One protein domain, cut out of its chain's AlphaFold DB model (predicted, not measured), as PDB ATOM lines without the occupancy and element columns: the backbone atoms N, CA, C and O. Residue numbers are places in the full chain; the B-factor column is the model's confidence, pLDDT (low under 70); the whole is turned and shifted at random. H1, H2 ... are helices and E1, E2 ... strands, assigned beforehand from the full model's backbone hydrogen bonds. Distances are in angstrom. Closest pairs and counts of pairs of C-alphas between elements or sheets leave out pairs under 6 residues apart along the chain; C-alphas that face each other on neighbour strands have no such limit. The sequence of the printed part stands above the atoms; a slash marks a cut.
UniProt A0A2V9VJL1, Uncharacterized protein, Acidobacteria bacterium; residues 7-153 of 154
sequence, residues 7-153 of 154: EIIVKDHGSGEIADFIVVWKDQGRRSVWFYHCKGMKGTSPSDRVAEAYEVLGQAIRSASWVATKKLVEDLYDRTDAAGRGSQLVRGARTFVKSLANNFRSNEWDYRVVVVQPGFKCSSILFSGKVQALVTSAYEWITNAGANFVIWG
ATOM      1  N   GLU A   7      75.122 110.575 131.401       94.88
ATOM      2  CA  GLU A   7      74.891 109.135 131.468       94.88
ATOM      3  C   GLU A   7      75.537 108.585 132.736       94.88
ATOM      4  O   GLU A   7      76.650 108.979 133.099       94.88
ATOM      5  N   ILE A   8      74.836 107.666 133.391       96.19
ATOM      6  CA  ILE A   8      75.387 106.782 134.410       96.19
ATOM      7  C   ILE A   8      75.131 105.325 134.022       96.19
ATOM      8  O   ILE A   8      74.084 104.990 133.466       96.19
ATOM      9  N   ILE A   9      76.084 104.463 134.366       97.25
ATOM     10  CA  ILE A   9      75.941 103.009 134.321       97.25
ATOM     11  C   ILE A   9      76.255 102.498 135.717       97.25
ATOM     12  O   ILE A   9      77.365 102.692 136.215       97.25
ATOM     13  N   VAL A  10      75.279 101.856 136.344       96.50
ATOM     14  CA  VAL A  10      75.416 101.222 137.652       96.50
ATOM     15  C   VAL A  10      75.405  99.717 137.456       96.50
ATOM     16  O   VAL A  10      74.545  99.201 136.753       96.50
ATOM     17  N   LYS A  11      76.362  99.025 138.068       95.81
ATOM     18  CA  LYS A  11      76.389  97.568 138.196       95.81
ATOM     19  C   LYS A  11      75.913  97.215 139.598       95.81
ATOM     20  O   LYS A  11      76.544  97.648 140.563       95.81
ATOM     21  N   ASP A  12      74.815  96.482 139.722       92.94
ATOM     22  CA  ASP A  12      74.225  96.140 141.018       92.94
ATOM     23  C   ASP A  12      74.176  94.622 141.195       92.94
ATOM     24  O   ASP A  12      73.388  93.935 140.563       92.94
ATOM     25  N   HIS A  13      75.048  94.114 142.066       86.75
ATOM     26  CA  HIS A  13      75.045  92.719 142.529       86.75
ATOM     27  C   HIS A  13      74.920  92.647 144.055       86.75
ATOM     28  O   HIS A  13      75.362  91.690 144.695       86.75
ATOM     29  N   GLY A  14      74.399  93.719 144.655       80.81
ATOM     30  CA  GLY A  14      74.140  93.775 146.081       80.81
ATOM     31  C   GLY A  14      72.948  92.907 146.470       80.81
ATOM     32  O   GLY A  14      72.127  92.512 145.645       80.81
ATOM     33  N   SER A  15      72.792  92.656 147.769       80.44
ATOM     34  CA  SER A  15      71.556  92.043 148.267       80.44
ATOM     35  C   SER A  15      70.339  92.904 147.896       80.44
ATOM     36  O   SER A  15      70.373  94.137 147.999       80.44
ATOM     37  N   GLY A  16      69.264  92.251 147.448       81.88
ATOM     38  CA  GLY A  16      68.066  92.926 146.950       81.88
ATOM     39  C   GLY A  16      68.340  93.802 145.727       81.88
ATOM     40  O   GLY A  16      67.828  94.919 145.679       81.88
ATOM     41  N   GLU A  17      69.203  93.339 144.820       87.06
ATOM     42  CA  GLU A  17      69.554  94.002 143.559       87.06
ATOM     43  C   GLU A  17      68.329  94.515 142.782       87.06
ATOM     44  O   GLU A  17      67.250  93.911 142.792       87.06
ATOM     45  N   ILE A  18      68.509  95.641 142.090       93.69
ATOM     46  CA  ILE A  18      67.497  96.232 141.206       93.69
ATOM     47  C   ILE A  18      67.509  95.527 139.839       93.69
ATOM     48  O   ILE A  18      66.455  95.137 139.323       93.69
ATOM     49  N   ALA A  19      68.698  95.404 139.251       96.75
ATOM     50  CA  ALA A  19      69.023  94.702 138.007       96.75
ATOM     51  C   ALA A  19      70.553  94.580 137.901       96.75
ATOM     52  O   ALA A  19      71.245  95.405 138.493       96.75
ATOM     53  N   ASP A  20      71.087  93.646 137.108       95.94
ATOM     54  CA  ASP A  20      72.547  93.488 136.956       95.94
ATOM     55  C   ASP A  20      73.226  94.792 136.523       95.94
ATOM     56  O   ASP A  20      74.269  95.182 137.059       95.94
ATOM     57  N   PHE A  21      72.609  95.486 135.559       97.44
ATOM     58  CA  PHE A  21      73.002  96.835 135.173       97.44
ATOM     59  C   PHE A  21      71.801  97.768 135.062       97.44
ATOM     60  O   PHE A  21      70.754  97.415 134.519       97.44
ATOM     61  N   ILE A  22      71.995  99.004 135.509       97.81
ATOM     62  CA  ILE A  22      71.050 100.098 135.336       97.81
ATOM     63  C   ILE A  22      71.749 101.208 134.565       97.81
ATOM     64  O   ILE A  22      72.776 101.732 135.002       97.81
ATOM     65  N   VAL A  23      71.184 101.576 133.420       97.75
ATOM     66  CA  VAL A  23      71.682 102.679 132.595       97.75
ATOM     67  C   VAL A  23      70.674 103.807 132.653       97.75
ATOM     68  O   VAL A  23      69.511 103.625 132.300       97.75
ATOM     69  N   VAL A  24      71.119 104.977 133.102       97.25
ATOM     70  CA  VAL A  24      70.293 106.184 133.139       97.25
ATOM     71  C   VAL A  24      70.989 107.251 132.329       97.25
ATOM     72  O   VAL A  24      72.131 107.605 132.621       97.25
ATOM     73  N   TRP A  25      70.303 107.797 131.335       94.94
ATOM     74  CA  TRP A  25      70.865 108.877 130.543       94.94
ATOM     75  C   TRP A  25      69.835 109.923 130.176       94.94
ATOM     76  O   TRP A  25      68.632 109.676 130.097       94.94
ATOM     77  N   LYS A  26      70.358 111.116 129.930       92.88
ATOM     78  CA  LYS A  26      69.635 112.271 129.434       92.88
ATOM     79  C   LYS A  26      70.451 112.889 128.305       92.88
ATOM     80  O   LYS A  26      71.599 113.279 128.518       92.88
ATOM     81  N   ASP A  27      69.836 113.003 127.133       88.25
ATOM     82  CA  ASP A  27      70.415 113.641 125.951       88.25
ATOM     83  C   ASP A  27      69.327 114.339 125.131       88.25
ATOM     84  O   ASP A  27      68.305 113.730 124.841       88.25
ATOM     85  N   GLN A  28      69.527 115.620 124.804       76.88
ATOM     86  CA  GLN A  28      68.664 116.448 123.938       76.88
ATOM     87  C   GLN A  28      67.165 116.081 123.934       76.88
ATOM     88  O   GLN A  28      66.595 115.673 122.925       76.88
ATOM     89  N   GLY A  29      66.512 116.224 125.093       81.31
ATOM     90  CA  GLY A  29      65.069 115.995 125.250       81.31
ATOM     91  C   GLY A  29      64.660 114.540 125.491       81.31
ATOM     92  O   GLY A  29      63.536 114.305 125.920       81.31
ATOM     93  N   ARG A  30      65.566 113.575 125.316       89.69
ATOM     94  CA  ARG A  30      65.360 112.171 125.686       89.69
ATOM     95  C   ARG A  30      65.909 111.903 127.071       89.69
ATOM     96  O   ARG A  30      66.998 112.361 127.427       89.69
ATOM     97  N   ARG A  31      65.152 111.145 127.853       95.81
ATOM     98  CA  ARG A  31      65.557 110.682 129.176       95.81
ATOM     99  C   ARG A  31      65.123 109.241 129.301       95.81
ATOM    100  O   ARG A  31      63.953 108.945 129.082       95.81
ATOM    101  N   SER A  32      66.049 108.351 129.615       96.88
ATOM    102  CA  SER A  32      65.720 106.934 129.683       96.88
ATOM    103  C   SER A  32      66.397 106.235 130.845       96.88
ATOM    104  O   SER A  32      67.509 106.587 131.243       96.88
ATOM    105  N   VAL A  33      65.694 105.237 131.372       98.19
ATOM    106  CA  VAL A  33      66.181 104.307 132.385       98.19
ATOM    107  C   VAL A  33      66.026 102.891 131.862       98.19
ATOM    108  O   VAL A  33      64.919 102.460 131.535       98.19
ATOM    109  N   TRP A  34      67.138 102.178 131.736       98.25
ATOM    110  CA  TRP A  34      67.154 100.809 131.244       98.25
ATOM    111  C   TRP A  34      67.655  99.867 132.333       98.25
ATOM    112  O   TRP A  34      68.714 100.099 132.915       98.25
ATOM    113  N   PHE A  35      66.892  98.808 132.578       98.44
ATOM    114  CA  PHE A  35      67.219  97.722 133.495       98.44
ATOM    115  C   PHE A  35      67.677  96.522 132.677       98.44
ATOM    116  O   PHE A  35      66.924  96.052 131.826       98.44
ATOM    117  N   TYR A  36      68.880  96.025 132.926       98.25
ATOM    118  CA  TYR A  36      69.432  94.867 132.235       98.25
ATOM    119  C   TYR A  36      69.555  93.690 133.190       98.25
ATOM    120  O   TYR A  36      70.190  93.814 134.235       98.25
ATOM    121  N   HIS A  37      68.992  92.556 132.779       97.12
ATOM    122  CA  HIS A  37      69.124  91.268 133.456       97.12
ATOM    123  C   HIS A  37      69.888  90.315 132.551       97.12
ATOM    124  O   HIS A  37      69.406  89.932 131.483       97.12
ATOM    125  N   CYS A  38      71.102  89.979 132.954       94.75
ATOM    126  CA  CYS A  38      72.069  89.234 132.176       94.75
ATOM    127  C   CYS A  38      72.152  87.808 132.700       94.75
ATOM    128  O   CYS A  38      72.575  87.559 133.828       94.75
ATOM    129  N   LYS A  39      71.839  86.841 131.840       92.06
ATOM    130  CA  LYS A  39      72.011  85.432 132.169       92.06
ATOM    131  C   LYS A  39      72.876  84.745 131.125       92.06
ATOM    132  O   LYS A  39      72.642  84.855 129.928       92.06
ATOM    133  N   GLY A  40      73.915  84.063 131.600       85.69
ATOM    134  CA  GLY A  40      74.732  83.186 130.767       85.69
ATOM    135  C   GLY A  40      74.018  81.866 130.487       85.69
ATOM    136  O   GLY A  40      73.148  81.452 131.254       85.69
ATOM    137  N   MET A  41      74.416  81.199 129.410       82.06
ATOM    138  CA  MET A  41      73.975  79.844 129.093       82.06
ATOM    139  C   MET A  41      74.795  78.846 129.918       82.06
ATOM    140  O   MET A  41      76.022  78.828 129.821       82.06
ATOM    141  N   LYS A  42      74.137  78.031 130.741       73.50
ATOM    142  CA  LYS A  42      74.785  77.019 131.588       73.50
ATOM    143  C   LYS A  42      74.641  75.602 131.039       73.50
ATOM    144  O   LYS A  42      75.519  74.780 131.282       73.50
ATOM    145  N   GLY A  43      73.571  75.315 130.295       68.69
ATOM    146  CA  GLY A  43      73.286  73.980 129.769       68.69
ATOM    147  C   GLY A  43      72.676  73.994 128.370       68.69
ATOM    148  O   GLY A  43      72.118  74.990 127.912       68.69
ATOM    149  N   THR A  44      72.804  72.882 127.646       69.31
ATOM    150  CA  THR A  44      72.274  72.747 126.278       69.31
ATOM    151  C   THR A  44      70.877  72.130 126.236       69.31
ATOM    152  O   THR A  44      70.218  72.207 125.188       69.31
ATOM    153  N   SER A  45      70.408  71.554 127.351       71.25
ATOM    154  CA  SER A  45      69.152  70.810 127.414       71.25
ATOM    155  C   SER A  45      67.920  71.733 127.376       71.25
ATOM    156  O   SER A  45      67.984  72.889 127.800       71.25
ATOM    157  N   PRO A  46      66.760  71.250 126.890       68.88
ATOM    158  CA  PRO A  46      65.516  72.018 126.937       68.88
ATOM    159  C   PRO A  46      65.082  72.409 128.358       68.88
ATOM    160  O   PRO A  46      64.521  73.487 128.543       68.88
ATOM    161  N   SER A  47      65.340  71.561 129.359       70.62
ATOM    162  CA  SER A  47      65.013  71.843 130.763       70.62
ATOM    163  C   SER A  47      65.845  72.984 131.335       70.62
ATOM    164  O   SER A  47      65.285  73.841 132.018       70.62
ATOM    165  N   ASP A  48      67.137  73.047 130.999       75.62
ATOM    166  CA  ASP A  48      68.015  74.137 131.440       75.62
ATOM    167  C   ASP A  48      67.519  75.476 130.896       75.62
ATOM    168  O   ASP A  48      67.425  76.447 131.636       75.62
ATOM    169  N   ARG A  49      67.070  75.508 129.635       77.81
ATOM    170  CA  ARG A  49      66.518  76.725 129.015       77.81
ATOM    171  C   ARG A  49      65.246  77.208 129.694       77.81
ATOM    172  O   ARG A  49      65.041  78.409 129.829       77.81
ATOM    173  N   VAL A  50      64.374  76.285 130.096       83.50
ATOM    174  CA  VAL A  50      63.152  76.635 130.829       83.50
ATOM    175  C   VAL A  50      63.513  77.189 132.205       83.50
ATOM    176  O   VAL A  50      62.980  78.226 132.585       83.50
ATOM    177  N   ALA A  51      64.431  76.550 132.933       87.19
ATOM    178  CA  ALA A  51      64.889  77.031 134.237       87.19
ATOM    179  C   ALA A  51      65.570  78.409 134.143       87.19
ATOM    180  O   ALA A  51      65.242  79.311 134.911       87.19
ATOM    181  N   GLU A  52      66.448  78.603 133.156       88.44
ATOM    182  CA  GLU A  52      67.080  79.893 132.861       88.44
ATOM    183  C   GLU A  52      66.040  80.967 132.519       88.44
ATOM    184  O   GLU A  52      66.167  82.102 132.978       88.44
ATOM    185  N   ALA A  53      64.983  80.612 131.775       90.06
ATOM    186  CA  ALA A  53      63.865  81.506 131.496       90.06
ATOM    187  C   ALA A  53      63.085  81.891 132.749       90.06
ATOM    188  O   ALA A  53      62.841  83.077 132.948       90.06
ATOM    189  N   TYR A  54      62.748  80.937 133.620       91.44
ATOM    190  CA  TYR A  54      62.111  81.246 134.903       91.44
ATOM    191  C   TYR A  54      62.941  82.227 135.733       91.44
ATOM    192  O   TYR A  54      62.392  83.170 136.303       91.44
ATOM    193  N   GLU A  55      64.256  82.029 135.787       93.50
ATOM    194  CA  GLU A  55      65.144  82.864 136.587       93.50
ATOM    195  C   GLU A  55      65.237  84.297 136.039       93.50
ATOM    196  O   GLU A  55      64.906  85.251 136.749       93.50
ATOM    197  N   VAL A  56      65.630  84.452 134.768       94.81
ATOM    198  CA  VAL A  56      65.901  85.777 134.186       94.81
ATOM    199  C   VAL A  56      64.617  86.567 133.910       94.81
ATOM    200  O   VAL A  56      64.578  87.780 134.121       94.81
ATOM    201  N   LEU A  57      63.524  85.904 133.506       95.56
ATOM    202  CA  LEU A  57      62.226  86.571 133.349       95.56
ATOM    203  C   LEU A  57      61.639  86.942 134.713       95.56
ATOM    204  O   LEU A  57      61.034  88.002 134.845       95.56
ATOM    205  N   GLY A  58      61.861  86.124 135.746       95.25
ATOM    206  CA  GLY A  58      61.478  86.455 137.116       95.25
ATOM    207  C   GLY A  58      62.196  87.702 137.642       95.25
ATOM    208  O   GLY A  58      61.569  88.550 138.275       95.25
ATOM    209  N   GLN A  59      63.491  87.851 137.350       94.75
ATOM    210  CA  GLN A  59      64.245  89.081 137.623       94.75
ATOM    211  C   GLN A  59      63.662  90.287 136.867       94.75
ATOM    212  O   GLN A  59      63.374  91.313 137.487       94.75
ATOM    213  N   ALA A  60      63.379  90.140 135.570       96.75
ATOM    214  CA  ALA A  60      62.770  91.196 134.760       96.75
ATOM    215  C   ALA A  60      61.394  91.645 135.284       96.75
ATOM    216  O   ALA A  60      61.133  92.842 135.391       96.75
ATOM    217  N   ILE A  61      60.534  90.699 135.680       96.69
ATOM    218  CA  ILE A  61      59.215  90.975 136.270       96.69
ATOM    219  C   ILE A  61      59.347  91.814 137.546       96.69
ATOM    220  O   ILE A  61      58.567  92.747 137.754       96.69
ATOM    221  N   ARG A  62      60.347  91.534 138.394       95.00
ATOM    222  CA  ARG A  62      60.590  92.322 139.614       95.00
ATOM    223  C   ARG A  62      60.970  93.771 139.307       95.00
ATOM    224  O   ARG A  62      60.587  94.656 140.078       95.00
ATOM    225  N   SER A  63      61.631  94.046 138.177       94.88
ATOM    226  CA  SER A  63      61.954  95.424 137.771       94.88
ATOM    227  C   SER A  63      60.735  96.309 137.553       94.88
ATOM    228  O   SER A  63      60.863  97.517 137.717       94.88
ATOM    229  N   ALA A  64      59.552  95.751 137.280       95.19
ATOM    230  CA  ALA A  64      58.320  96.532 137.168       95.19
ATOM    231  C   ALA A  64      58.039  97.389 138.418       95.19
ATOM    232  O   ALA A  64      57.559  98.510 138.297       95.19
ATOM    233  N   SER A  65      58.411  96.916 139.614       95.25
ATOM    234  CA  SER A  65      58.265  97.680 140.868       95.25
ATOM    235  C   SER A  65      59.167  98.922 140.959       95.25
ATOM    236  O   SER A  65      58.918  99.813 141.773       95.25
ATOM    237  N   TRP A  66      60.202  98.988 140.118       96.50
ATOM    238  CA  TRP A  66      61.153 100.095 140.023       96.50
ATOM    239  C   TRP A  66      60.854 101.043 138.855       96.50
ATOM    240  O   TRP A  66      61.469 102.107 138.747       96.50
ATOM    241  N   VAL A  67      59.907 100.688 137.986       96.56
ATOM    242  CA  VAL A  67      59.472 101.546 136.884       96.56
ATOM    243  C   VAL A  67      58.702 102.738 137.445       96.56
ATOM    244  O   VAL A  67      57.919 102.612 138.384       96.56
ATOM    245  N   ALA A  68      58.959 103.918 136.880       94.44
ATOM    246  CA  ALA A  68      58.245 105.152 137.193       94.44
ATOM    247  C   ALA A  68      58.193 105.561 138.686       94.44
ATOM    248  O   ALA A  68      57.358 106.382 139.072       94.44
ATOM    249  N   THR A  69      59.118 105.076 139.523       95.12
ATOM    250  CA  THR A  69      59.197 105.441 140.947       95.12
ATOM    251  C   THR A  69      60.416 106.303 141.264       95.12
ATOM    252  O   THR A  69      61.527 106.045 140.799       95.12
ATOM    253  N   LYS A  70      60.227 107.321 142.113       93.69
ATOM    254  CA  LYS A  70      61.329 108.136 142.650       93.69
ATOM    255  C   LYS A  70      62.279 107.308 143.521       93.69
ATOM    256  O   LYS A  70      63.480 107.568 143.528       93.69
ATOM    257  N   LYS A  71      61.758 106.252 144.158       94.44
ATOM    258  CA  LYS A  71      62.538 105.337 144.998       94.44
ATOM    259  C   LYS A  71      63.723 104.731 144.248       94.44
ATOM    260  O   LYS A  71      64.742 104.453 144.861       94.44
ATOM    261  N   LEU A  72      63.621 104.562 142.927       95.75
ATOM    262  CA  LEU A  72      64.716 104.055 142.106       95.75
ATOM    263  C   LEU A  72      65.967 104.930 142.210       95.75
ATOM    264  O   LEU A  72      67.052 104.426 142.470       95.75
ATOM    265  N   VAL A  73      65.835 106.239 141.985       95.06
ATOM    266  CA  VAL A  73      66.999 107.137 141.966       95.06
ATOM    267  C   VAL A  73      67.537 107.418 143.368       95.06
ATOM    268  O   VAL A  73      68.730 107.671 143.512       95.06
ATOM    269  N   GLU A  74      66.678 107.335 144.385       94.00
ATOM    270  CA  GLU A  74      67.070 107.381 145.798       94.00
ATOM    271  C   GLU A  74      67.901 106.141 146.157       94.00
ATOM    272  O   GLU A  74      69.037 106.275 146.603       94.00
ATOM    273  N   ASP A  75      67.407 104.938 145.836       93.25
ATOM    274  CA  ASP A  75      68.110 103.682 146.124       93.25
ATOM    275  C   ASP A  75      69.415 103.571 145.315       93.25
ATOM    276  O   ASP A  75      70.427 103.131 145.848       93.25
ATOM    277  N   LEU A  76      69.456 104.047 144.061       93.88
ATOM    278  CA  LEU A  76      70.701 104.132 143.280       93.88
ATOM    279  C   LEU A  76      71.725 105.086 143.912       93.88
ATOM    280  O   LEU A  76      72.923 104.795 143.890       93.88
ATOM    281  N   TYR A  77      71.287 106.222 144.459       92.94
ATOM    282  CA  TYR A  77      72.181 107.165 145.131       92.94
ATOM    283  C   TYR A  77      72.794 106.556 146.397       92.94
ATOM    284  O   TYR A  77      74.010 106.644 146.578       92.94
ATOM    285  N   ASP A  78      71.979 105.886 147.211       91.44
ATOM    286  CA  ASP A  78      72.420 105.242 148.452       91.44
ATOM    287  C   ASP A  78      73.318 104.028 148.173       91.44
ATOM    288  O   ASP A  78      74.361 103.836 148.802       91.44
ATOM    289  N   ARG A  79      72.955 103.212 147.179       90.31
ATOM    290  CA  ARG A  79      73.712 102.017 146.783       90.31
ATOM    291  C   ARG A  79      75.078 102.316 146.186       90.31
ATOM    292  O   ARG A  79      75.984 101.508 146.355       90.31
ATOM    293  N   THR A  80      75.218 103.446 145.491       89.38
ATOM    294  CA  THR A  80      76.487 103.878 144.877       89.38
ATOM    295  C   THR A  80      77.362 104.708 145.820       89.38
ATOM    296  O   THR A  80      78.398 105.234 145.400       89.38
ATOM    297  N   ASP A  81      76.976 104.837 147.096       85.25
ATOM    298  CA  ASP A  81      77.840 105.424 148.111       85.25
ATOM    299  C   ASP A  81      79.032 104.519 148.461       85.25
ATOM    300  O   ASP A  81      78.972 103.303 148.311       85.25
ATOM    301  N   ALA A  82      80.124 105.100 148.961       66.50
ATOM    302  CA  ALA A  82      81.324 104.372 149.372       66.50
ATOM    303  C   ALA A  82      81.053 103.385 150.527       66.50
ATOM    304  O   ALA A  82      81.777 102.407 150.680       66.50
ATOM    305  N   ALA A  83      79.995 103.624 151.309       66.12
ATOM    306  CA  ALA A  83      79.472 102.720 152.335       66.12
ATOM    307  C   ALA A  83      78.309 101.825 151.836       66.12
ATOM    308  O   ALA A  83      77.655 101.155 152.634       66.12
ATOM    309  N   GLY A  84      78.006 101.861 150.535       64.19
ATOM    310  CA  GLY A  84      76.816 101.275 149.921       64.19
ATOM    311  C   GLY A  84      76.797  99.743 149.876       64.19
ATOM    312  O   GLY A  84      77.788  99.059 150.128       64.19
ATOM    313  N   ARG A  85      75.632  99.186 149.513       71.44
ATOM    314  CA  ARG A  85      75.297  97.744 149.542       71.44
ATOM    315  C   ARG A  85      75.956  96.896 148.436       71.44
ATOM    316  O   ARG A  85      75.404  95.872 148.048       71.44
ATOM    317  N   GLY A  86      77.124  97.299 147.937       75.19
ATOM    318  CA  GLY A  86      77.892  96.546 146.937       75.19
ATOM    319  C   GLY A  86      77.587  96.876 145.472       75.19
ATOM    320  O   GLY A  86      78.062  96.163 144.591       75.19
ATOM    321  N   SER A  87      76.834  97.942 145.186       89.88
ATOM    322  CA  SER A  87      76.620  98.418 143.813       89.88
ATOM    323  C   SER A  87      77.720  99.400 143.402       89.88
ATOM    324  O   SER A  87      78.199 100.205 144.199       89.88
ATOM    325  N   GLN A  88      78.121  99.365 142.134       92.12
ATOM    326  CA  GLN A  88      79.234 100.147 141.605       92.12
ATOM    327  C   GLN A  88      78.760 101.108 140.515       92.12
ATOM    328  O   GLN A  88      78.135 100.693 139.541       92.12
ATOM    329  N   LEU A  89      79.133 102.387 140.621       93.75
ATOM    330  CA  LEU A  89      79.022 103.334 139.511       93.75
ATOM    331  C   LEU A  89      80.155 103.065 138.505       93.75
ATOM    332  O   LEU A  89      81.286 103.501 138.703       93.75
ATOM    333  N   VAL A  90      79.856 102.312 137.447       94.75
ATOM    334  CA  VAL A  90      80.819 101.901 136.409       94.75
ATOM    335  C   VAL A  90      81.159 103.059 135.472       94.75
ATOM    336  O   VAL A  90      82.302 103.205 135.046       94.75
ATOM    337  N   ARG A  91      80.167 103.894 135.149       94.75
ATOM    338  CA  ARG A  91      80.326 105.078 134.297       94.75
ATOM    339  C   ARG A  91      79.469 106.216 134.824       94.75
ATOM    340  O   ARG A  91      78.386 105.977 135.352       94.75
ATOM    341  N   GLY A  92      79.923 107.445 134.602       93.00
ATOM    342  CA  GLY A  92      79.180 108.660 134.915       93.00
ATOM    343  C   GLY A  92      79.696 109.368 136.159       93.00
ATOM    344  O   GLY A  92      80.671 108.955 136.782       93.00
ATOM    345  N   ALA A  93      79.041 110.472 136.508       91.44
ATOM    346  CA  ALA A  93      79.425 111.296 137.644       91.44
ATOM    347  C   ALA A  93      78.430 111.135 138.793       91.44
ATOM    348  O   ALA A  93      77.216 111.221 138.604       91.44
ATOM    349  N   ARG A  94      78.939 111.001 140.019       90.50
ATOM    350  CA  ARG A  94      78.095 110.911 141.218       90.50
ATOM    351  C   ARG A  94      77.234 112.158 141.446       90.50
ATOM    352  O   ARG A  94      76.130 112.066 141.979       90.50
ATOM    353  N   THR A  95      77.695 113.320 140.989       92.94
ATOM    354  CA  THR A  95      76.904 114.560 140.970       92.94
ATOM    355  C   THR A  95      75.632 114.420 140.134       92.94
ATOM    356  O   THR A  95      74.594 114.953 140.523       92.94
ATOM    357  N   PHE A  96      75.671 113.657 139.035       93.69
ATOM    358  CA  PHE A  96      74.488 113.375 138.229       93.69
ATOM    359  C   PHE A  96      73.523 112.432 138.955       93.69
ATOM    360  O   PHE A  96      72.334 112.731 139.006       93.69
ATOM    361  N   VAL A  97      74.019 111.380 139.619       93.62
ATOM    362  CA  VAL A  97      73.187 110.494 140.463       93.62
ATOM    363  C   VAL A  97      72.469 111.294 141.558       93.62
ATOM    364  O   VAL A  97      71.256 111.191 141.716       93.62
ATOM    365  N   LYS A  98      73.194 112.182 142.254       93.88
ATOM    366  CA  LYS A  98      72.617 113.088 143.261       93.88
ATOM    367  C   LYS A  98      71.570 114.033 142.660       93.88
ATOM    368  O   LYS A  98      70.522 114.271 143.254       93.88
ATOM    369  N   SER A  99      71.841 114.574 141.472       94.38
ATOM    370  CA  SER A  99      70.885 115.416 140.748       94.38
ATOM    371  C   SER A  99      69.615 114.652 140.377       94.38
ATOM    372  O   SER A  99      68.538 115.243 140.423       94.38
ATOM    373  N   LEU A 100      69.724 113.373 140.007       94.81
ATOM    374  CA  LEU A 100      68.573 112.511 139.759       94.81
ATOM    375  C   LEU A 100      67.770 112.328 141.050       94.81
ATOM    376  O   LEU A 100      66.599 112.681 141.059       94.81
ATOM    377  N   ALA A 101      68.390 111.913 142.157       94.06
ATOM    378  CA  ALA A 101      67.697 111.724 143.440       94.06
ATOM    379  C   ALA A 101      66.858 112.949 143.878       94.06
ATOM    380  O   ALA A 101      65.745 112.805 144.388       94.06
ATOM    381  N   ASN A 102      67.353 114.162 143.607       93.75
ATOM    382  CA  ASN A 102      66.671 115.405 143.973       93.75
ATOM    383  C   ASN A 102      65.608 115.871 142.965       93.75
ATOM    384  O   ASN A 102      64.594 116.430 143.371       93.75
ATOM    385  N   ASN A 103      65.841 115.686 141.662       93.69
ATOM    386  CA  ASN A 103      65.054 116.341 140.607       93.69
ATOM    387  C   ASN A 103      64.285 115.366 139.705       93.69
ATOM    388  O   ASN A 103      63.687 115.785 138.712       93.69
ATOM    389  N   PHE A 104      64.325 114.067 139.993       95.00
ATOM    390  CA  PHE A 104      63.668 113.060 139.171       95.00
ATOM    391  C   PHE A 104      62.147 113.179 139.236       95.00
ATOM    392  O   PHE A 104      61.538 113.137 140.304       95.00
ATOM    393  N   ARG A 105      61.542 113.275 138.055       94.88
ATOM    394  CA  ARG A 105      60.098 113.238 137.833       94.88
ATOM    395  C   ARG A 105      59.824 112.084 136.896       94.88
ATOM    396  O   ARG A 105      60.212 112.155 135.736       94.88
ATOM    397  N   SER A 106      59.240 111.010 137.407       94.06
ATOM    398  CA  SER A 106      59.171 109.734 136.692       94.06
ATOM    399  C   SER A 106      58.455 109.807 135.345       94.06
ATOM    400  O   SER A 106      58.867 109.151 134.399       94.06
ATOM    401  N   ASN A 107      57.438 110.657 135.222       93.50
ATOM    402  CA  ASN A 107      56.700 110.882 133.977       93.50
ATOM    403  C   ASN A 107      57.515 111.568 132.863       93.50
ATOM    404  O   ASN A 107      57.041 111.653 131.736       93.50
ATOM    405  N   GLU A 108      58.715 112.076 133.157       94.81
ATOM    406  CA  GLU A 108      59.616 112.684 132.169       94.81
ATOM    407  C   GLU A 108      60.619 111.671 131.575       94.81
ATOM    408  O   GLU A 108      61.529 112.087 130.855       94.81
ATOM    409  N   TRP A 109      60.509 110.374 131.906       97.06
ATOM    410  CA  TRP A 109      61.468 109.331 131.524       97.06
ATOM    411  C   TRP A 109      60.804 108.155 130.813       97.06
ATOM    412  O   TRP A 109      59.747 107.680 131.220       97.06
ATOM    413  N   ASP A 110      61.501 107.631 129.810       97.62
ATOM    414  CA  ASP A 110      61.174 106.359 129.179       97.62
ATOM    415  C   ASP A 110      61.854 105.205 129.920       97.62
ATOM    416  O   ASP A 110      63.052 105.253 130.220       97.62
ATOM    417  N   TYR A 111      61.116 104.125 130.157       98.31
ATOM    418  CA  TYR A 111      61.635 102.949 130.848       98.31
ATOM    419  C   TYR A 111      61.749 101.760 129.900       98.31
ATOM    420  O   TYR A 111      60.893 101.530 129.037       98.31
ATOM    421  N   ARG A 112      62.814 100.977 130.072       98.44
ATOM    422  CA  ARG A 112      63.003  99.717 129.355       98.44
ATOM    423  C   ARG A 112      63.556  98.642 130.278       98.44
ATOM    424  O   ARG A 112      64.512  98.884 131.004       98.44
ATOM    425  N   VAL A 113      62.988  97.447 130.210       98.56
ATOM    426  CA  VAL A 113      63.532  96.245 130.845       98.56
ATOM    427  C   VAL A 113      64.061  95.338 129.744       98.56
ATOM    428  O   VAL A 113      63.340  95.010 128.801       98.56
ATOM    429  N   VAL A 114      65.333  94.971 129.847       98.31
ATOM    430  CA  VAL A 114      66.063  94.178 128.864       98.31
ATOM    431  C   VAL A 114      66.525  92.884 129.513       98.31
ATOM    432  O   VAL A 114      67.249  92.898 130.507       98.31
ATOM    433  N   VAL A 115      66.137  91.759 128.928       97.06
ATOM    434  CA  VAL A 115      66.701  90.448 129.254       97.06
ATOM    435  C   VAL A 115      67.781  90.130 128.236       97.06
ATOM    436  O   VAL A 115      67.502  90.096 127.042       97.06
ATOM    437  N   VAL A 116      69.001  89.880 128.698       95.62
ATOM    438  CA  VAL A 116      70.138  89.482 127.865       95.62
ATOM    439  C   VAL A 116      70.441  88.017 128.146       95.62
ATOM    440  O   VAL A 116      70.990  87.680 129.194       95.62
ATOM    441  N   GLN A 117      70.072  87.143 127.213       92.12
ATOM    442  CA  GLN A 117      70.310  85.707 127.314       92.12
ATOM    443  C   GLN A 117      70.640  85.130 125.928       92.12
ATOM    444  O   GLN A 117      69.730  84.807 125.160       92.12
ATOM    445  N   PRO A 118      71.934  84.957 125.598       89.81
ATOM    446  CA  PRO A 118      72.371  84.403 124.315       89.81
ATOM    447  C   PRO A 118      71.786  83.023 123.982       89.81
ATOM    448  O   PRO A 118      71.682  82.678 122.812       89.81
ATOM    449  N   GLY A 119      71.385  82.228 124.980       86.62
ATOM    450  CA  GLY A 119      70.746  80.925 124.764       86.62
ATOM    451  C   GLY A 119      69.306  80.994 124.229       86.62
ATOM    452  O   GLY A 119      68.752  79.974 123.803       86.62
ATOM    453  N   PHE A 120      68.674  82.170 124.249       87.56
ATOM    454  CA  PHE A 120      67.322  82.357 123.736       87.56
ATOM    455  C   PHE A 120      67.331  82.545 122.230       87.56
ATOM    456  O   PHE A 120      67.759  83.575 121.728       87.56
ATOM    457  N   LYS A 121      66.780  81.568 121.511       87.75
ATOM    458  CA  LYS A 121      66.523  81.697 120.076       87.75
ATOM    459  C   LYS A 121      65.318  82.596 119.847       87.75
ATOM    460  O   LYS A 121      64.184  82.146 120.035       87.75
ATOM    461  N   CYS A 122      65.545  83.835 119.420       83.75
ATOM    462  CA  CYS A 122      64.482  84.826 119.219       83.75
ATOM    463  C   CYS A 122      63.417  84.340 118.224       83.75
ATOM    464  O   CYS A 122      62.229  84.590 118.411       83.75
ATOM    465  N   SER A 123      63.828  83.565 117.218       84.38
ATOM    466  CA  SER A 123      62.931  82.979 116.219       84.38
ATOM    467  C   SER A 123      61.995  81.901 116.762       84.38
ATOM    468  O   SER A 123      61.021  81.578 116.093       84.38
ATOM    469  N   SER A 124      62.270  81.318 117.935       83.50
ATOM    470  CA  SER A 124      61.510  80.167 118.434       83.50
ATOM    471  C   SER A 124      61.099  80.230 119.899       83.50
ATOM    472  O   SER A 124      60.378  79.347 120.361       83.50
ATOM    473  N   ILE A 125      61.549  81.235 120.651       82.31
ATOM    474  CA  ILE A 125      61.261  81.353 122.086       82.31
ATOM    475  C   ILE A 125      59.753  81.423 122.372       82.31
ATOM    476  O   ILE A 125      59.284  80.847 123.353       82.31
ATOM    477  N   LEU A 126      58.990  82.035 121.463       82.25
ATOM    478  CA  LEU A 126      57.534  82.151 121.550       82.25
ATOM    479  C   LEU A 126      56.776  80.886 121.113       82.25
ATOM    480  O   LEU A 126      55.562  80.850 121.249       82.25
ATOM    481  N   PHE A 127      57.455  79.847 120.614       81.81
ATOM    482  CA  PHE A 127      56.818  78.584 120.207       81.81
ATOM    483  C   PHE A 127      56.973  77.462 121.246       81.81
ATOM    484  O   PHE A 127      56.423  76.375 121.084       81.81
ATOM    485  N   SER A 128      57.716  77.702 122.330       74.69
ATOM    486  CA  SER A 128      57.839  76.766 123.450       74.69
ATOM    487  C   SER A 128      56.763  77.068 124.489       74.69
ATOM    488  O   SER A 128      56.870  78.071 125.181       74.69
ATOM    489  N   GLY A 129      55.746  76.212 124.644       82.00
ATOM    490  CA  GLY A 129      54.536  76.547 125.416       82.00
ATOM    491  C   GLY A 129      54.775  77.103 126.831       82.00
ATOM    492  O   GLY A 129      54.161  78.094 127.215       82.00
ATOM    493  N   LYS A 130      55.715  76.530 127.603       85.12
ATOM    494  CA  LYS A 130      56.042  77.045 128.951       85.12
ATOM    495  C   LYS A 130      56.780  78.384 128.905       85.12
ATOM    496  O   LYS A 130      56.470  79.279 129.681       85.12
ATOM    497  N   VAL A 131      57.755  78.519 128.007       86.62
ATOM    498  CA  VAL A 131      58.568  79.740 127.899       86.62
ATOM    499  C   VAL A 131      57.746  80.879 127.303       86.62
ATOM    500  O   VAL A 131      57.826  81.998 127.790       86.62
ATOM    501  N   GLN A 132      56.899  80.585 126.318       90.81
ATOM    502  CA  GLN A 132      55.949  81.525 125.737       90.81
ATOM    503  C   GLN A 132      55.047  82.120 126.817       90.81
ATOM    504  O   GLN A 132      54.961  83.336 126.909       90.81
ATOM    505  N   ALA A 133      54.430  81.286 127.662       91.56
ATOM    506  CA  ALA A 133      53.583  81.774 128.748       91.56
ATOM    507  C   ALA A 133      54.343  82.741 129.672       91.56
ATOM    508  O   ALA A 133      53.842  83.821 129.970       91.56
ATOM    509  N   LEU A 134      55.581  82.405 130.054       92.56
ATOM    510  CA  LEU A 134      56.415  83.280 130.884       92.56
ATOM    511  C   LEU A 134      56.765  84.598 130.193       92.56
ATOM    512  O   LEU A 134      56.677  85.651 130.819       92.56
ATOM    513  N   VAL A 135      57.162  84.549 128.920       93.69
ATOM    514  CA  VAL A 135      57.512  85.743 128.143       93.69
ATOM    515  C   VAL A 135      56.293  86.645 127.977       93.69
ATOM    516  O   VAL A 135      56.415  87.848 128.184       93.69
ATOM    517  N   THR A 136      55.122  86.083 127.669       94.50
ATOM    518  CA  THR A 136      53.871  86.841 127.542       94.50
ATOM    519  C   THR A 136      53.477  87.484 128.869       94.50
ATOM    520  O   THR A 136      53.219  88.683 128.903       94.50
ATOM    521  N   SER A 137      53.506  86.739 129.980       94.62
ATOM    522  CA  SER A 137      53.200  87.302 131.301       94.62
ATOM    523  C   SER A 137      54.188  88.395 131.711       94.62
ATOM    524  O   SER A 137      53.780  89.421 132.252       94.62
ATOM    525  N   ALA A 138      55.484  88.207 131.436       96.31
ATOM    526  CA  ALA A 138      56.498  89.224 131.695       96.31
ATOM    527  C   ALA A 138      56.260  90.478 130.847       96.31
ATOM    528  O   ALA A 138      56.298  91.585 131.380       96.31
ATOM    529  N   TYR A 139      55.974  90.298 129.554       97.06
ATOM    530  CA  TYR A 139      55.654  91.384 128.639       97.06
ATOM    531  C   TYR A 139      54.472  92.201 129.162       97.06
ATOM    532  O   TYR A 139      54.649  93.384 129.429       97.06
ATOM    533  N   GLU A 140      53.319  91.567 129.398       97.56
ATOM    534  CA  GLU A 140      52.106  92.253 129.860       97.56
ATOM    535  C   GLU A 140      52.347  93.015 131.166       97.56
ATOM    536  O   GLU A 140      52.031  94.203 131.262       97.56
ATOM    537  N   TRP A 141      52.963  92.360 132.154       97.94
ATOM    538  CA  TRP A 141      53.238  92.958 133.457       97.94
ATOM    539  C   TRP A 141      54.150  94.187 133.363       97.94
ATOM    540  O   TRP A 141      53.853  95.233 133.939       97.94
ATOM    541  N   ILE A 142      55.244  94.086 132.606       98.38
ATOM    542  CA  ILE A 142      56.224  95.169 132.452       98.38
ATOM    543  C   ILE A 142      55.637  96.318 131.623       98.38
ATOM    544  O   ILE A 142      55.829  97.483 131.980       98.38
ATOM    545  N   THR A 143      54.873  96.014 130.569       98.00
ATOM    546  CA  THR A 143      54.206  97.051 129.770       98.00
ATOM    547  C   THR A 143      53.134  97.787 130.561       98.00
ATOM    548  O   THR A 143      53.065  99.011 130.480       98.00
ATOM    549  N   ASN A 144      52.366  97.085 131.400       97.62
ATOM    550  CA  ASN A 144      51.366  97.705 132.273       97.62
ATOM    551  C   ASN A 144      52.002  98.605 133.341       97.62
ATOM    552  O   ASN A 144      51.392  99.585 133.757       97.62
ATOM    553  N   ALA A 145      53.240  98.315 133.753       96.88
ATOM    554  CA  ALA A 145      54.013  99.189 134.632       96.88
ATOM    555  C   ALA A 145      54.555 100.450 133.924       96.88
ATOM    556  O   ALA A 145      55.098 101.328 134.589       96.88
ATOM    557  N   GLY A 146      54.414 100.564 132.596       97.19
ATOM    558  CA  GLY A 146      54.873 101.714 131.812       97.19
ATOM    559  C   GLY A 146      56.296 101.582 131.261       97.19
ATOM    560  O   GLY A 146      56.919 102.592 130.935       97.19
ATOM    561  N   ALA A 147      56.831 100.360 131.157       98.25
ATOM    562  CA  ALA A 147      58.142 100.102 130.563       98.25
ATOM    563  C   ALA A 147      58.047  99.245 129.297       98.25
ATOM    564  O   ALA A 147      57.246  98.321 129.191       98.25
ATOM    565  N   ASN A 148      58.940  99.499 128.343       98.06
ATOM    566  CA  ASN A 148      59.123  98.608 127.203       98.06
ATOM    567  C   ASN A 148      59.866  97.343 127.643       98.06
ATOM    568  O   ASN A 148      60.905  97.444 128.295       98.06
ATOM    569  N   PHE A 149      59.393  96.168 127.238       97.88
ATOM    570  CA  PHE A 149      60.085  94.905 127.485       97.88
ATOM    571  C   PHE A 149      60.793  94.410 126.222       97.88
ATOM    572  O   PHE A 149      60.196  94.370 125.147       97.88
ATOM    573  N   VAL A 150      62.073  94.051 126.340       96.06
ATOM    574  CA  VAL A 150      62.900  93.584 125.220       96.06
ATOM    575  C   VAL A 150      63.730  92.376 125.650       96.06
ATOM    576  O   VAL A 150      64.279  92.346 126.749       96.06
ATOM    577  N   ILE A 151      63.863  91.393 124.762       94.75
ATOM    578  CA  ILE A 151      64.753  90.243 124.936       94.75
ATOM    579  C   ILE A 151      65.857  90.322 123.880       94.75
ATOM    580  O   ILE A 151      65.576  90.474 122.693       94.75
ATOM    581  N   TRP A 152      67.110  90.218 124.313       94.88
ATOM    582  CA  TRP A 152      68.294  90.076 123.472       94.88
ATOM    583  C   TRP A 152      68.811  88.643 123.588       94.88
ATOM    584  O   TRP A 152      69.320  88.235 124.635       94.88
ATOM    585  N   GLY A 153      68.662  87.887 122.505       90.81
ATOM    586  CA  GLY A 153      69.117  86.506 122.374       90.81
ATOM    587  C   GLY A 153      69.713  86.234 120.992       90.81
ATOM    588  O   GLY A 153      69.915  87.170 120.214       90.81
TER     589      GLY A 153
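This is residues 7 to 153 of the 154 residues of an uncharacterized protein of Acidobacteria bacterium (UniProt A0A2V9VJL1). What is the main picture? A twisted wall of six strands has two pairs of helices over one face and no named helix over the other. H1 and H4 lie side by side along E3, E5 and E6, while H2 and H3 lie side by side across the E1 and E2 part. What is it built of? The printed part has 147 residues with four named helices and six named strands, E1 E2 E3 H1 H2 E4 H3 E5 H4 E6 along the chain; its class is mixed, helices and strands, and the mixed sheet runs E4 E1 E2 E3 E5 E6. It is compact, with a radius of gyration of the C-alphas of 15.9 A, and spans 46 by 30 by 23 A.

Which strands are neighbours? E1, residues 7 to 12, E2, residues 21 to 27, and E3, residues 30 to 38, form a meander of two hairpins, each strand the antiparallel neighbour of the one before; N 10 and O 22, 2.8 A, and N 23 and O 34, 2.9 A, are within hydrogen-bond range. Edge strand E4, residues 87 to 91, is antiparallel to E1, with N 88 and O 11 at 2.8 A. E5, residues 110 to 116, is parallel to E3, with N 35 and O 112 at 2.9 A, and to edge strand E6, residues 147 to 152, with N 150 and O 113 at 2.9 A. Where are the helices? H1, residues 46 to 66, is over E3 and E5 at a height over the sheet of 9.1 A, and H4, residues 129 to 144, touches it at a shallow tilt of 9 degrees, the same way, closest at the C-alphas of Ala 64 and Ile 142, 5.3 A. E5, H4 and E6 form a strand-helix-strand unit, two parallel neighbour strands with a helix between, its crossover right-handed. On the same face, making two layers of sheet and helices, H2, residues 71 to 79, touches H3, residues 94 to 103, at a shallow tilt of 29 degrees, opposite ways, closest at the C-alphas of Val 73 and Ala 101, 4.9 A. Are the helix backbones complete? Every O i to N i+4 pair is within hydrogen-bond range in H2, H3 and H4, and 14 of 17 in H1.

Where are the anchors? E1 begins at C-alpha 7 (74.891, 109.135, 131.468), and E6 ends at C-alpha 152 (68.294, 90.076, 123.472). Which elements are long? H1 measures 31.3 A, E3 24.8 A and H4 22.5 A.

How far does it reach? The C-alphas of Ser 45 and Asn 102, the two farthest apart, are 47.6 A apart. Is it unbroken and confident? The printed part has no cut, and its long link is E5 to H4, 12 residues. Its mean pLDDT is 90.8, with residues 43 to 44, 46 and 82 to 84 under 70.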